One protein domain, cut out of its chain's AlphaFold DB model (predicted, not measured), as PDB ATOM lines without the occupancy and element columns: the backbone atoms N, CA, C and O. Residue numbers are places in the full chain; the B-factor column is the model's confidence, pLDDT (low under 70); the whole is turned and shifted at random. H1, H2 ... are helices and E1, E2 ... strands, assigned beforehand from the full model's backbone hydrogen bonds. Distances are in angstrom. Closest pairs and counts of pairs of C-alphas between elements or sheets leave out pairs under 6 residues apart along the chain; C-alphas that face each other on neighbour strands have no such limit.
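AT A GLANCE: This is residues 145 to 239 of the 285 residues of an uncharacterized protein of Bdellovibrio sp. 28-41-41 (UniProt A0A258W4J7). Six antiparallel strands form one sheet curled into most of a barrel, and helix H1 lies across one end of it as a cap. The barrel is nearly closed: its edge strands E4 and E5 come near each other at Tyr 219 and Phe 226 without pairing. The printed part has 95 residues with one named helix and six named strands, H1 E1 E2 E3 E4 E5 E6 along the chain, and the strand order across the sheet is E4 E3 E2 E1 E6 E5. The class is mixed, helices and strands; the whole is compact and rounded, with a radius of gyration of the C-alphas of 12.4 A and spans of 33 by 30 by 26 A.

HOW THE PARTS SIT: H1, residues 155 to 172, is on the sheet at a height of 7.8 A; every O i to N i+4 pair inside it is within hydrogen-bond range. E1, residues 176 to 181, and E2, residues 187 to 197, form a hairpin, with N 178 and O 190 3.1 A apart. E2 bends by 71 degrees at residue 193. H1 lies over E2 and runs across the strands, at 72 degrees to E2 on the local plane; the closest C-alphas of the two are those of Tyr 166 and Ala 195, 6.0 A apart. E3, residues 201 to 208, forms a hairpin with E2, N 193 and O 205 being 2.9 A apart. E4, residues 215 to 220, forms a hairpin with E3, at 154 degrees between their directions, with N 204 and O 217 2.8 A apart. E5, residues 226 to 228, and E6, residues 231 to 236, form a hairpin, with N 226 and O 233 2.8 A apart. E6 is staggered: residues 231 to 233 pair with E5, and residues 234 to 236 pair antiparallel with E1, with N 181 and O 234 2.9 A apart. The closest C-alphas of H1 and E6 are those of Leu 161 and Tyr 236, 7.5 A apart. E1 and E4 are apart.

IN THESE COORDINATES: H1 begins at C-alpha 155, (-19.957, 35.859, -44.289), and measures 25.5 A. E1 measures 15.9 A. E2, the longest strand by residues, measures 27.0 A from C-alpha 187 at (-24.827, 44.241, -24.875). E3 measures 20.8 A, E4 16.6 A, the short E5 6.9 A and E6 15.9 A. E6 ends at C-alpha 236, (-16.445, 42.670, -31.794).

THE WHOLE: The two C-alphas farthest apart are those of Ile 185 and Ser 199, 35.4 A. The printed part has no cut. No link is long; E3 to E4 is short and the others are tight. The mean pLDDT of the printed part is 92.7, and residues 145 to 148 and 184 to 186 are under 70.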
ATOM      1  N   ASP A 145     -20.136  52.960 -28.092       58.88
ATOM      2  CA  ASP A 145     -19.168  52.244 -28.943       58.88
ATOM      3  C   ASP A 145     -19.400  50.724 -28.915       58.88
ATOM      4  O   ASP A 145     -19.188  50.031 -29.908       58.88
ATOM      5  N   GLY A 146     -19.837  50.202 -27.765       57.22
ATOM      6  CA  GLY A 146     -20.185  48.798 -27.575       57.22
ATOM      7  C   GLY A 146     -21.634  48.454 -27.920       57.22
ATOM      8  O   GLY A 146     -21.986  47.288 -27.809       57.22
ATOM      9  N   LEU A 147     -22.456  49.416 -28.347       66.81
ATOM     10  CA  LEU A 147     -23.795  49.199 -28.915       66.81
ATOM     11  C   LEU A 147     -23.842  49.429 -30.431       66.81
ATOM     12  O   LEU A 147     -24.850  49.157 -31.083       66.81
ATOM     13  N   ALA A 148     -22.770  49.974 -31.002       66.19
ATOM     14  CA  ALA A 148     -22.647  50.197 -32.428       66.19
ATOM     15  C   ALA A 148     -22.176  48.905 -33.109       66.19
ATOM     16  O   ALA A 148     -20.997  48.556 -33.092       66.19
ATOM     17  N   GLY A 149     -23.103  48.181 -33.726       76.56
ATOM     18  CA  GLY A 149     -22.776  47.042 -34.574       76.56
ATOM     19  C   GLY A 149     -24.003  46.241 -34.977       76.56
ATOM     20  O   GLY A 149     -25.116  46.490 -34.517       76.56
ATOM     21  N   SER A 150     -23.792  45.276 -35.863       88.12
ATOM     22  CA  SER A 150     -24.860  44.421 -36.368       88.12
ATOM     23  C   SER A 150     -24.877  43.099 -35.607       88.12
ATOM     24  O   SER A 150     -23.836  42.550 -35.263       88.12
ATOM     25  N   THR A 151     -26.061  42.529 -35.400       91.62
ATOM     26  CA  THR A 151     -26.201  41.165 -34.852       91.62
ATOM     27  C   THR A 151     -25.922  40.084 -35.906       91.62
ATOM     28  O   THR A 151     -25.925  38.900 -35.584       91.62
ATOM     29  N   TYR A 152     -25.697  40.499 -37.159       94.06
ATOM     30  CA  TYR A 152     -25.334  39.684 -38.315       94.06
ATOM     31  C   TYR A 152     -24.386  40.460 -39.232       94.06
ATOM     32  O   TYR A 152     -24.520  41.672 -39.378       94.06
ATOM     33  N   LEU A 153     -23.484  39.759 -39.906       95.88
ATOM     34  CA  LEU A 153     -22.594  40.309 -40.926       95.88
ATOM     35  C   LEU A 153     -22.625  39.458 -42.190       95.88
ATOM     36  O   LEU A 153     -23.030  38.290 -42.157       95.88
ATOM     37  N   ALA A 154     -22.151  40.014 -43.306       97.81
ATOM     38  CA  ALA A 154     -21.858  39.183 -44.460       97.81
ATOM     39  C   ALA A 154     -20.769  38.157 -44.094       97.81
ATOM     40  O   ALA A 154     -19.881  38.418 -43.280       97.81
ATOM     41  N   ALA A 155     -20.829  36.964 -44.689       98.25
ATOM     42  CA  ALA A 155     -19.957  35.859 -44.289       98.25
ATOM     43  C   ALA A 155     -18.457  36.172 -44.440       98.25
ATOM     44  O   ALA A 155     -17.638  35.729 -43.636       98.25
ATOM     45  N   ASN A 156     -18.085  36.954 -45.455       98.19
ATOM     46  CA  ASN A 156     -16.716  37.428 -45.653       98.19
ATOM     47  C   ASN A 156     -16.278  38.421 -44.564       98.19
ATOM     48  O   ASN A 156     -15.150  38.333 -44.092       98.19
ATOM     49  N   GLU A 157     -17.161  39.324 -44.136       97.75
ATOM     50  CA  GLU A 157     -16.882  40.286 -43.064       97.75
ATOM     51  C   GLU A 157     -16.713  39.582 -41.716       97.75
ATOM     52  O   GLU A 157     -15.737  39.835 -41.007       97.75
ATOM     53  N   LEU A 158     -17.612  38.642 -41.380       97.81
ATOM     54  CA  LEU A 158     -17.462  37.846 -40.160       97.81
ATOM     55  C   LEU A 158     -16.164  37.038 -40.196       97.81
ATOM     56  O   LEU A 158     -15.448  36.993 -39.195       97.81
ATOM     57  N   LYS A 159     -15.818  36.454 -41.350       98.12
ATOM     58  CA  LYS A 159     -14.537  35.769 -41.521       98.12
ATOM     59  C   LYS A 159     -13.366  36.687 -41.191       98.12
ATOM     60  O   LYS A 159     -12.508  36.291 -40.410       98.12
ATOM     61  N   THR A 160     -13.340  37.906 -41.728       98.06
ATOM     62  CA  THR A 160     -12.276  38.877 -41.437       98.06
ATOM     63  C   THR A 160     -12.166  39.175 -39.940       98.06
ATOM     64  O   THR A 160     -11.053  39.208 -39.416       98.06
ATOM     65  N   LEU A 161     -13.287  39.326 -39.225       97.38
ATOM     66  CA  LEU A 161     -13.270  39.536 -37.770       97.38
ATOM     67  C   LEU A 161     -12.723  38.328 -36.998       97.38
ATOM     68  O   LEU A 161     -11.977  38.492 -36.027       97.38
ATOM     69  N   MET A 162     -13.093  37.112 -37.402       98.19
ATOM     70  CA  MET A 162     -12.635  35.888 -36.740       98.19
ATOM     71  C   MET A 162     -11.159  35.606 -37.032       98.19
ATOM     72  O   MET A 162     -10.421  35.249 -36.114       98.19
ATOM     73  N   ASP A 163     -10.713  35.848 -38.267       98.44
ATOM     74  CA  ASP A 163      -9.304  35.786 -38.657       98.44
ATOM     75  C   ASP A 163      -8.469  36.807 -37.856       98.44
ATOM     76  O   ASP A 163      -7.420  36.451 -37.321       98.44
ATOM     77  N   ASP A 164      -8.926  38.061 -37.716       98.06
ATOM     78  CA  ASP A 164      -8.246  39.085 -36.902       98.06
ATOM     79  C   ASP A 164      -8.170  38.669 -35.425       98.06
ATOM     80  O   ASP A 164      -7.103  38.738 -34.812       98.06
ATOM     81  N   THR A 165      -9.266  38.148 -34.867       97.81
ATOM     82  CA  THR A 165      -9.301  37.633 -33.488       97.81
ATOM     83  C   THR A 165      -8.295  36.494 -33.293       97.81
ATOM     84  O   THR A 165      -7.513  36.516 -32.338       97.81
ATOM     85  N   TYR A 166      -8.270  35.519 -34.208       98.38
ATOM     86  CA  TYR A 166      -7.303  34.418 -34.200       98.38
ATOM     87  C   TYR A 166      -5.861  34.932 -34.283       98.38
ATOM     88  O   TYR A 166      -5.031  34.591 -33.434       98.38
ATOM     89  N   ASN A 167      -5.569  35.796 -35.258       98.31
ATOM     90  CA  ASN A 167      -4.233  36.343 -35.472       98.31
ATOM     91  C   ASN A 167      -3.742  37.096 -34.232       98.31
ATOM     92  O   ASN A 167      -2.620  36.876 -33.786       98.31
ATOM     93  N   ARG A 168      -4.593  37.911 -33.598       97.50
ATOM     94  CA  ARG A 168      -4.248  38.613 -32.351       97.50
ATOM     95  C   ARG A 168      -3.920  37.659 -31.206       97.50
ATOM     96  O   ARG A 168      -2.939  37.894 -30.503       97.50
ATOM     97  N   LEU A 169      -4.699  36.592 -31.016       97.25
ATOM     98  CA  LEU A 169      -4.425  35.597 -29.971       97.25
ATOM     99  C   LEU A 169      -3.078  34.911 -30.194       97.25
ATOM    100  O   LEU A 169      -2.303  34.767 -29.250       97.25
ATOM    101  N   VAL A 170      -2.773  34.529 -31.436       96.69
ATOM    102  CA  VAL A 170      -1.513  33.855 -31.779       96.69
ATOM    103  C   VAL A 170      -0.317  34.801 -31.662       96.69
ATOM    104  O   VAL A 170       0.711  34.417 -31.100       96.69
ATOM    105  N   THR A 171      -0.448  36.034 -32.159       96.88
ATOM    106  CA  THR A 171       0.627  37.032 -32.175       96.88
ATOM    107  C   THR A 171       0.922  37.576 -30.784       96.88
ATOM    108  O   THR A 171       2.078  37.586 -30.365       96.88
ATOM    109  N   TYR A 172      -0.100  38.035 -30.060       96.12
ATOM    110  CA  TYR A 172       0.100  38.729 -28.787       96.12
ATOM    111  C   TYR A 172       0.056  37.796 -27.580       96.12
ATOM    112  O   TYR A 172       0.631  38.143 -26.554       96.12
ATOM    113  N   ARG A 173      -0.596  36.629 -27.692       96.88
ATOM    114  CA  ARG A 173      -0.769  35.647 -26.601       96.88
ATOM    115  C   ARG A 173      -1.421  36.231 -25.348       96.88
ATOM    116  O   ARG A 173      -1.118  35.835 -24.225       96.88
ATOM    117  N   LYS A 174      -2.364  37.153 -25.547       96.88
ATOM    118  CA  LYS A 174      -3.084  37.847 -24.477       96.88
ATOM    119  C   LYS A 174      -4.601  37.703 -24.608       96.88
ATOM    120  O   LYS A 174      -5.089  37.548 -25.725       96.88
ATOM    121  N   PRO A 175      -5.350  37.803 -23.494       97.75
ATOM    122  CA  PRO A 175      -6.808  37.786 -23.515       97.75
ATOM    123  C   PRO A 175      -7.380  38.969 -24.301       97.75
ATOM    124  O   PRO A 175      -7.021  40.123 -24.048       97.75
ATOM    125  N   ILE A 176      -8.319  38.695 -25.203       97.75
ATOM    126  CA  ILE A 176      -9.010  39.719 -25.991       97.75
ATOM    127  C   ILE A 176     -10.373  39.983 -25.365       97.75
ATOM    128  O   ILE A 176     -11.212  39.087 -25.294       97.75
ATOM    129  N   PHE A 177     -10.602  41.219 -24.926       96.31
ATOM    130  CA  PHE A 177     -11.937  41.661 -24.538       96.31
ATOM    131  C   PHE A 177     -12.760  41.943 -25.789       96.31
ATOM    132  O   PHE A 177     -12.323  42.701 -26.659       96.31
ATOM    133  N   GLN A 178     -13.941  41.340 -25.861       94.44
ATOM    134  CA  GLN A 178     -14.890  41.601 -26.932       94.44
ATOM    135  C   GLN A 178     -16.258  41.936 -26.362       94.44
ATOM    136  O   GLN A 178     -16.642  41.453 -25.293       94.44
ATOM    137  N   VAL A 179     -16.976  42.756 -27.117       91.50
ATOM    138  CA  VAL A 179     -18.361  43.128 -26.853       91.50
ATOM    139  C   VAL A 179     -19.252  42.389 -27.842       91.50
ATOM    140  O   VAL A 179     -18.942  42.327 -29.032       91.50
ATOM    141  N   LEU A 180     -20.348  41.818 -27.351       90.75
ATOM    142  CA  LEU A 180     -21.329  41.115 -28.165       90.75
ATOM    143  C   LEU A 180     -22.498  42.046 -28.449       90.75
ATOM    144  O   LEU A 180     -23.115  42.568 -27.516       90.75
ATOM    145  N   GLN A 181     -22.829  42.168 -29.730       88.31
ATOM    146  CA  GLN A 181     -24.039  42.842 -30.184       88.31
ATOM    147  C   GLN A 181     -25.185  41.843 -30.207       88.31
ATOM    148  O   GLN A 181     -25.242  40.996 -31.100       88.31
ATOM    149  N   LEU A 182     -26.075  41.930 -29.221       84.06
ATOM    150  CA  LEU A 182     -27.320  41.163 -29.156       84.06
ATOM    151  C   LEU A 182     -28.494  42.067 -29.586       84.06
ATOM    152  O   LEU A 182     -28.398  43.287 -29.467       84.06
ATOM    153  N   PRO A 183     -29.613  41.509 -30.080       78.19
ATOM    154  CA  PRO A 183     -30.796  42.295 -30.399       78.19
ATOM    155  C   PRO A 183     -31.302  43.099 -29.195       78.19
ATOM    156  O   PRO A 183     -31.440  42.562 -28.096       78.19
ATOM    157  N   GLY A 184     -31.648  44.368 -29.430       69.81
ATOM    158  CA  GLY A 184     -32.137  45.297 -28.407       69.81
ATOM    159  C   GLY A 184     -31.050  46.242 -27.882       69.81
ATOM    160  O   GLY A 184     -30.042  46.466 -28.540       69.81
ATOM    161  N   ILE A 185     -31.264  46.816 -26.692       58.25
ATOM    162  CA  ILE A 185     -30.259  47.629 -25.965       58.25
ATOM    163  C   ILE A 185     -29.319  46.767 -25.105       58.25
ATOM    164  O   ILE A 185     -28.623  47.270 -24.222       58.25
ATOM    165  N   THR A 186     -29.347  45.452 -25.308       62.19
ATOM    166  CA  THR A 186     -28.590  44.489 -24.517       62.19
ATOM    167  C   THR A 186     -27.241  44.266 -25.176       62.19
ATOM    168  O   THR A 186     -27.164  43.734 -26.277       62.19
ATOM    169  N   ALA A 187     -26.170  44.627 -24.481       72.19
ATOM    170  CA  ALA A 187     -24.827  44.241 -24.875       72.19
ATOM    171  C   ALA A 187     -24.215  43.323 -23.824       72.19
ATOM    172  O   ALA A 187     -24.441  43.487 -22.625       72.19
ATOM    173  N   HIS A 188     -23.426  42.356 -24.287       89.31
ATOM    174  CA  HIS A 188     -22.688  41.435 -23.424       89.31
ATOM    175  C   HIS A 188     -21.184  41.603 -23.620       89.31
ATOM    176  O   HIS A 188     -20.750  42.238 -24.579       89.31
ATOM    177  N   GLY A 189     -20.375  41.087 -22.702       90.75
ATOM    178  CA  GLY A 189     -18.921  41.186 -22.782       90.75
ATOM    179  C   GLY A 189     -18.259  39.921 -22.274       90.75
ATOM    180  O   GLY A 189     -18.705  39.332 -21.288       90.75
ATOM    181  N   TRP A 190     -17.188  39.519 -22.953       96.25
ATOM    182  CA  TRP A 190     -16.430  38.325 -22.601       96.25
ATOM    183  C   TRP A 190     -14.931  38.488 -22.873       96.25
ATOM    184  O   TRP A 190     -14.484  39.488 -23.448       96.25
ATOM    185  N   LEU A 191     -14.143  37.491 -22.472       98.38
ATOM    186  CA  LEU A 191     -12.717  37.401 -22.775       98.38
ATOM    187  C   LEU A 191     -12.447  36.176 -23.647       98.38
ATOM    188  O   LEU A 191     -12.606  35.043 -23.192       98.38
ATOM    189  N   VAL A 192     -11.971  36.384 -24.873       98.50
ATOM    190  CA  VAL A 192     -11.432  35.295 -25.693       98.50
ATOM    191  C   VAL A 192     -10.006  35.024 -25.240       98.50
ATOM    192  O   VAL A 192      -9.164  35.924 -25.239       98.50
ATOM    193  N   ILE A 193      -9.738  33.790 -24.825       98.38
ATOM    194  CA  ILE A 193      -8.445  33.385 -24.258       98.38
ATOM    195  C   ILE A 193      -7.735  32.318 -25.091       98.38
ATOM    196  O   ILE A 193      -6.602  31.967 -24.795       98.38
ATOM    197  N   GLY A 194      -8.369  31.789 -26.132       98.06
ATOM    198  CA  GLY A 194      -7.749  30.798 -27.000       98.06
ATOM    199  C   GLY A 194      -8.527  30.612 -28.287       98.06
ATOM    200  O   GLY A 194      -9.716  30.919 -28.354       98.06
ATOM    201  N   ALA A 195      -7.844  30.109 -29.307       98.12
ATOM    202  CA  ALA A 195      -8.438  29.765 -30.586       98.12
ATOM    203  C   ALA A 195      -7.704  28.560 -31.173       98.12
ATOM    204  O   ALA A 195      -6.474  28.563 -31.254       98.12
ATOM    205  N   GLN A 196      -8.453  27.541 -31.583       98.25
ATOM    206  CA  GLN A 196      -7.925  26.382 -32.291       98.25
ATOM    207  C   GLN A 196      -8.463  26.383 -33.726       98.25
ATOM    208  O   GLN A 196      -9.683  26.408 -33.899       98.25
ATOM    209  N   PRO A 197      -7.602  26.359 -34.759       98.12
ATOM    210  CA  PRO A 197      -8.068  26.249 -36.134       98.12
ATOM    211  C   PRO A 197      -8.713  24.877 -36.370       98.12
ATOM    212  O   PRO A 197      -8.253  23.858 -35.853       98.12
ATOM    213  N   THR A 198      -9.770  24.859 -37.173       98.31
ATOM    214  CA  THR A 198     -10.428  23.646 -37.671       98.31
ATOM    215  C   THR A 198     -10.253  23.557 -39.190       98.31
ATOM    216  O   THR A 198      -9.681  24.451 -39.811       98.31
ATOM    217  N   SER A 199     -10.763  22.500 -39.827       97.75
ATOM    218  CA  SER A 199     -10.743  22.390 -41.295       97.75
ATOM    219  C   SER A 199     -11.564  23.478 -42.000       97.75
ATOM    220  O   SER A 199     -11.375  23.707 -43.192       97.75
ATOM    221  N   THR A 200     -12.484  24.137 -41.289       97.31
ATOM    222  CA  THR A 200     -13.448  25.082 -41.871       97.31
ATOM    223  C   THR A 200     -13.584  26.391 -41.089       97.31
ATOM    224  O   THR A 200     -14.440  27.196 -41.436       97.31
ATOM    225  N   GLY A 201     -12.767  26.646 -40.063       98.25
ATOM    226  CA  GLY A 201     -12.867  27.853 -39.237       98.25
ATOM    227  C   GLY A 201     -12.088  27.748 -37.924       98.25
ATOM    228  O   GLY A 201     -10.922  27.353 -37.934       98.25
ATOM    229  N   TYR A 202     -12.722  28.098 -36.800       98.62
ATOM    230  CA  TYR A 202     -12.071  28.198 -35.487       98.62
ATOM    231  C   TYR A 202     -12.973  27.725 -34.342       98.62
ATOM    232  O   TYR A 202     -14.169  28.000 -34.341       98.62
ATOM    233  N   ASN A 203     -12.370  27.116 -33.321       98.56
ATOM    234  CA  ASN A 203     -12.980  26.908 -32.009       98.56
ATOM    235  C   ASN A 203     -12.356  27.895 -31.016       98.56
ATOM    236  O   ASN A 203     -11.179  27.771 -30.666       98.56
ATOM    237  N   PHE A 204     -13.129  28.880 -30.566       98.50
ATOM    238  CA  PHE A 204     -12.693  29.890 -29.606       98.50
ATOM    239  C   PHE A 204     -12.981  29.450 -28.173       98.50
ATOM    240  O   PHE A 204     -14.085  29.019 -27.858       98.50
ATOM    241  N   SER A 205     -11.995  29.598 -27.290       98.62
ATOM    242  CA  SER A 205     -12.146  29.413 -25.845       98.62
ATOM    243  C   SER A 205     -12.422  30.754 -25.180       98.62
ATOM    244  O   SER A 205     -11.630  31.690 -25.323       98.62
ATOM    245  N   VAL A 206     -13.529  30.842 -24.446       98.38
ATOM    246  CA  VAL A 206     -14.068  32.108 -23.947       98.38
ATOM    247  C   VAL A 206     -14.392  32.026 -22.461       98.38
ATOM    248  O   VAL A 206     -15.084  31.114 -22.007       98.38
ATOM    249  N   VAL A 207     -13.918  33.017 -21.706       98.38
ATOM    250  CA  VAL A 207     -14.396  33.302 -20.352       98.38
ATOM    251  C   VAL A 207     -15.571  34.263 -20.460       98.38
ATOM    252  O   VAL A 207     -15.398  35.430 -20.808       98.38
ATOM    253  N   ASP A 208     -16.758  33.748 -20.170       96.94
ATOM    254  CA  ASP A 208     -18.021  34.476 -20.203       96.94
ATOM    255  C   ASP A 208     -18.532  34.648 -18.767       96.94
ATOM    256  O   ASP A 208     -18.691  33.673 -18.040       96.94
ATOM    257  N   SER A 209     -18.805  35.891 -18.369       94.50
ATOM    258  CA  SER A 209     -19.284  36.233 -17.024       94.50
ATOM    259  C   SER A 209     -20.636  35.609 -16.639       94.50
ATOM    260  O   SER A 209     -20.957  35.558 -15.454       94.50
ATOM    261  N   ASN A 210     -21.416  35.091 -17.589       94.62
ATOM    262  CA  ASN A 210     -22.658  34.364 -17.308       94.62
ATOM    263  C   ASN A 210     -22.426  32.886 -16.936       94.62
ATOM    264  O   ASN A 210     -23.354  32.226 -16.467       94.62
ATOM    265  N   TYR A 211     -21.209  32.357 -17.118       95.38
ATOM    266  CA  TYR A 211     -20.889  30.953 -16.861       95.38
ATOM    267  C   TYR A 211     -19.616  30.794 -16.023       95.38
ATOM    268  O   TYR A 211     -18.570  31.362 -16.311       95.38
ATOM    269  N   GLN A 212     -19.660  29.903 -15.031       94.56
ATOM    270  CA  GLN A 212     -18.471  29.560 -14.238       94.56
ATOM    271  C   GLN A 212     -17.470  28.678 -14.994       94.56
ATOM    272  O   GLN A 212     -16.294  28.626 -14.629       94.56
ATOM    273  N   ASN A 213     -17.915  27.985 -16.046       96.62
ATOM    274  CA  ASN A 213     -17.082  27.110 -16.868       96.62
ATOM    275  C   ASN A 213     -16.549  27.848 -18.096       96.62
ATOM    276  O   ASN A 213     -17.202  28.747 -18.624       96.62
ATOM    277  N   LEU A 214     -15.378  27.427 -18.578       97.56
ATOM    278  CA  LEU A 214     -14.851  27.907 -19.853       97.56
ATOM    279  C   LEU A 214     -15.797  27.481 -20.983       97.56
ATOM    280  O   LEU A 214     -16.179  26.316 -21.053       97.56
ATOM    281  N   GLN A 215     -16.165  28.422 -21.847       97.62
ATOM    282  CA  GLN A 215     -17.051  28.167 -22.978       97.62
ATOM    283  C   GLN A 215     -16.242  27.926 -24.253       97.62
ATOM    284  O   GLN A 215     -15.143  28.466 -24.415       97.62
ATOM    285  N   THR A 216     -16.794  27.137 -25.173       97.94
ATOM    286  CA  THR A 216     -16.238  26.943 -26.517       97.94
ATOM    287  C   THR A 216     -17.242  27.407 -27.560       97.94
ATOM    288  O   THR A 216     -18.386  26.962 -27.562       97.94
ATOM    289  N   TRP A 217     -16.798  28.293 -28.446       97.69
ATOM    290  CA  TRP A 217     -17.607  28.881 -29.507       97.69
ATOM    291  C   TRP A 217     -17.029  28.521 -30.868       97.69
ATOM    292  O   TRP A 217     -15.873  28.828 -31.159       97.69
ATOM    293  N   ASN A 218     -17.841  27.877 -31.702       97.94
ATOM    294  CA  ASN A 218     -17.410  27.384 -33.004       97.94
ATOM    295  C   ASN A 218     -17.802  28.384 -34.091       97.94
ATOM    296  O   ASN A 218     -18.974  28.723 -34.237       97.94
ATOM    297  N   TYR A 219     -16.819  28.829 -34.863       98.31
ATOM    298  CA  TYR A 219     -17.009  29.581 -36.092       98.31
ATOM    299  C   TYR A 219     -16.680  28.696 -37.296       98.31
ATOM    300  O   TYR A 219     -15.638  28.037 -37.328       98.31
ATOM    301  N   THR A 220     -17.534  28.743 -38.317       98.38
ATOM    302  CA  THR A 220     -17.347  28.037 -39.590       98.38
ATOM    303  C   THR A 220     -17.457  29.021 -40.752       98.38
ATOM    304  O   THR A 220     -18.330  29.889 -40.758       98.38
ATOM    305  N   ASN A 221     -16.601  28.883 -41.762       98.12
ATOM    306  CA  ASN A 221     -16.643  29.671 -42.991       98.12
ATOM    307  C   ASN A 221     -18.044  29.628 -43.616       98.12
ATOM    308  O   ASN A 221     -18.621  28.556 -43.779       98.12
ATOM    309  N   GLY A 222     -18.578  30.797 -43.971       98.12
ATOM    310  CA  GLY A 222     -19.960  30.942 -44.439       98.12
ATOM    311  C   GLY A 222     -20.945  31.373 -43.348       98.12
ATOM    312  O   GLY A 222     -22.053  31.787 -43.680       98.12
ATOM    313  N   SER A 223     -20.551  31.333 -42.070       98.06
ATOM    314  CA  SER A 223     -21.379  31.853 -40.973       98.06
ATOM    315  C   SER A 223     -21.567  33.363 -41.096       98.06
ATOM    316  O   SER A 223     -20.661  34.075 -41.523       98.06
ATOM    317  N   THR A 224     -22.725  33.855 -40.661       97.88
ATOM    318  CA  THR A 224     -23.074  35.287 -40.630       97.88
ATOM    319  C   THR A 224     -23.216  35.841 -39.210       97.88
ATOM    320  O   THR A 224     -23.375  37.043 -39.028       97.88
ATOM    321  N   GLY A 225     -23.121  34.984 -38.191       96.31
ATOM    322  CA  GLY A 225     -23.128  35.351 -36.778       96.31
ATOM    323  C   GLY A 225     -23.032  34.118 -35.879       96.31
ATOM    324  O   GLY A 225     -22.826  33.000 -36.353       96.31
ATOM    325  N   PHE A 226     -23.210  34.335 -34.583       95.81
ATOM    326  CA  PHE A 226     -23.325  33.319 -33.539       95.81
ATOM    327  C   PHE A 226     -24.719  33.365 -32.906       95.81
ATOM    328  O   PHE A 226     -25.510  34.254 -33.211       95.81
ATOM    329  N   HIS A 227     -25.019  32.421 -32.009       93.06
ATOM    330  CA  HIS A 227     -26.287  32.382 -31.276       93.06
ATOM    331  C   HIS A 227     -26.064  32.184 -29.776       93.06
ATOM    332  O   HIS A 227     -25.459  31.204 -29.351       93.06
ATOM    333  N   TYR A 228     -26.571  33.114 -28.974       88.56
ATOM    334  CA  TYR A 228     -26.601  33.051 -27.520       88.56
ATOM    335  C   TYR A 228     -27.988  32.580 -27.081       88.56
ATOM    336  O   TYR A 228     -28.932  33.368 -26.990       88.56
ATOM    337  N   GLY A 229     -28.150  31.268 -26.898       88.31
ATOM    338  CA  GLY A 229     -29.487  30.673 -26.850       88.31
ATOM    339  C   GLY A 229     -30.201  30.891 -28.187       88.31
ATOM    340  O   GLY A 229     -29.695  30.479 -29.227       88.31
ATOM    341  N   SER A 230     -31.352  31.566 -28.174       89.62
ATOM    342  CA  SER A 230     -32.085  31.945 -29.392       89.62
ATOM    343  C   SER A 230     -31.667  33.297 -29.982       89.62
ATOM    344  O   SER A 230     -32.139  33.656 -31.058       89.62
ATOM    345  N   SER A 231     -30.835  34.072 -29.285       90.88
ATOM    346  CA  SER A 231     -30.501  35.437 -29.691       90.88
ATOM    347  C   SER A 231     -29.272  35.447 -30.598       90.88
ATOM    348  O   SER A 231     -28.205  35.017 -30.155       90.88
ATOM    349  N   PRO A 232     -29.368  35.934 -31.846       94.00
ATOM    350  CA  PRO A 232     -28.198  36.064 -32.701       94.00
ATOM    351  C   PRO A 232     -27.236  37.113 -32.150       94.00
ATOM    352  O   PRO A 232     -27.665  38.060 -31.497       94.00
ATOM    353  N   PHE A 233     -25.948  36.977 -32.428       94.12
ATOM    354  CA  PHE A 233     -24.988  38.027 -32.119       94.12
ATOM    355  C   PHE A 233     -23.755  37.984 -33.007       94.12
ATOM    356  O   PHE A 233     -23.402  36.955 -33.584       94.12
ATOM    357  N   VAL A 234     -23.036  39.103 -33.024       94.88
ATOM    358  CA  VAL A 234     -21.651  39.169 -33.486       94.88
ATOM    359  C   VAL A 234     -20.792  39.717 -32.356       94.88
ATOM    360  O   VAL A 234     -21.208  40.603 -31.608       94.88
ATOM    361  N   SER A 235     -19.600  39.146 -32.211       94.19
ATOM    362  CA  SER A 235     -18.617  39.571 -31.222       94.19
ATOM    363  C   SER A 235     -17.574  40.476 -31.869       94.19
ATOM    364  O   SER A 235     -16.975  40.109 -32.882       94.19
ATOM    365  N   TYR A 236     -17.341  41.644 -31.275       93.44
ATOM    366  CA  TYR A 236     -16.445  42.670 -31.794       93.44
ATOM    367  C   TYR A 236     -15.304  42.954 -30.823       93.44
ATOM    368  O   TYR A 236     -15.512  43.270 -29.649       93.44
ATOM    369  N   THR A 237     -14.078  42.917 -31.340       93.31
ATOM    370  CA  THR A 237     -12.909  43.477 -30.657       93.31
ATOM    371  C   THR A 237     -12.915  44.994 -30.851       93.31
ATOM    372  O   THR A 237     -12.661  45.481 -31.951       93.31
ATOM    373  N   THR A 238     -13.217  45.760 -29.802       89.56
ATOM    374  CA  THR A 238     -13.335  47.223 -29.915       89.56
ATOM    375  C   THR A 238     -11.977  47.922 -29.811       89.56
ATOM    376  O   THR A 238     -11.074  47.468 -29.103       89.56
ATOM    377  N   ASN A 239     -11.840  49.091 -30.449       89.88
ATOM    378  CA  ASN A 239     -10.648  49.938 -30.308       89.88
ATOM    379  C   ASN A 239     -10.375  50.316 -28.843       89.88
ATOM    380  O   ASN A 239      -9.220  50.311 -28.413       89.88
TER     381      ASN A 239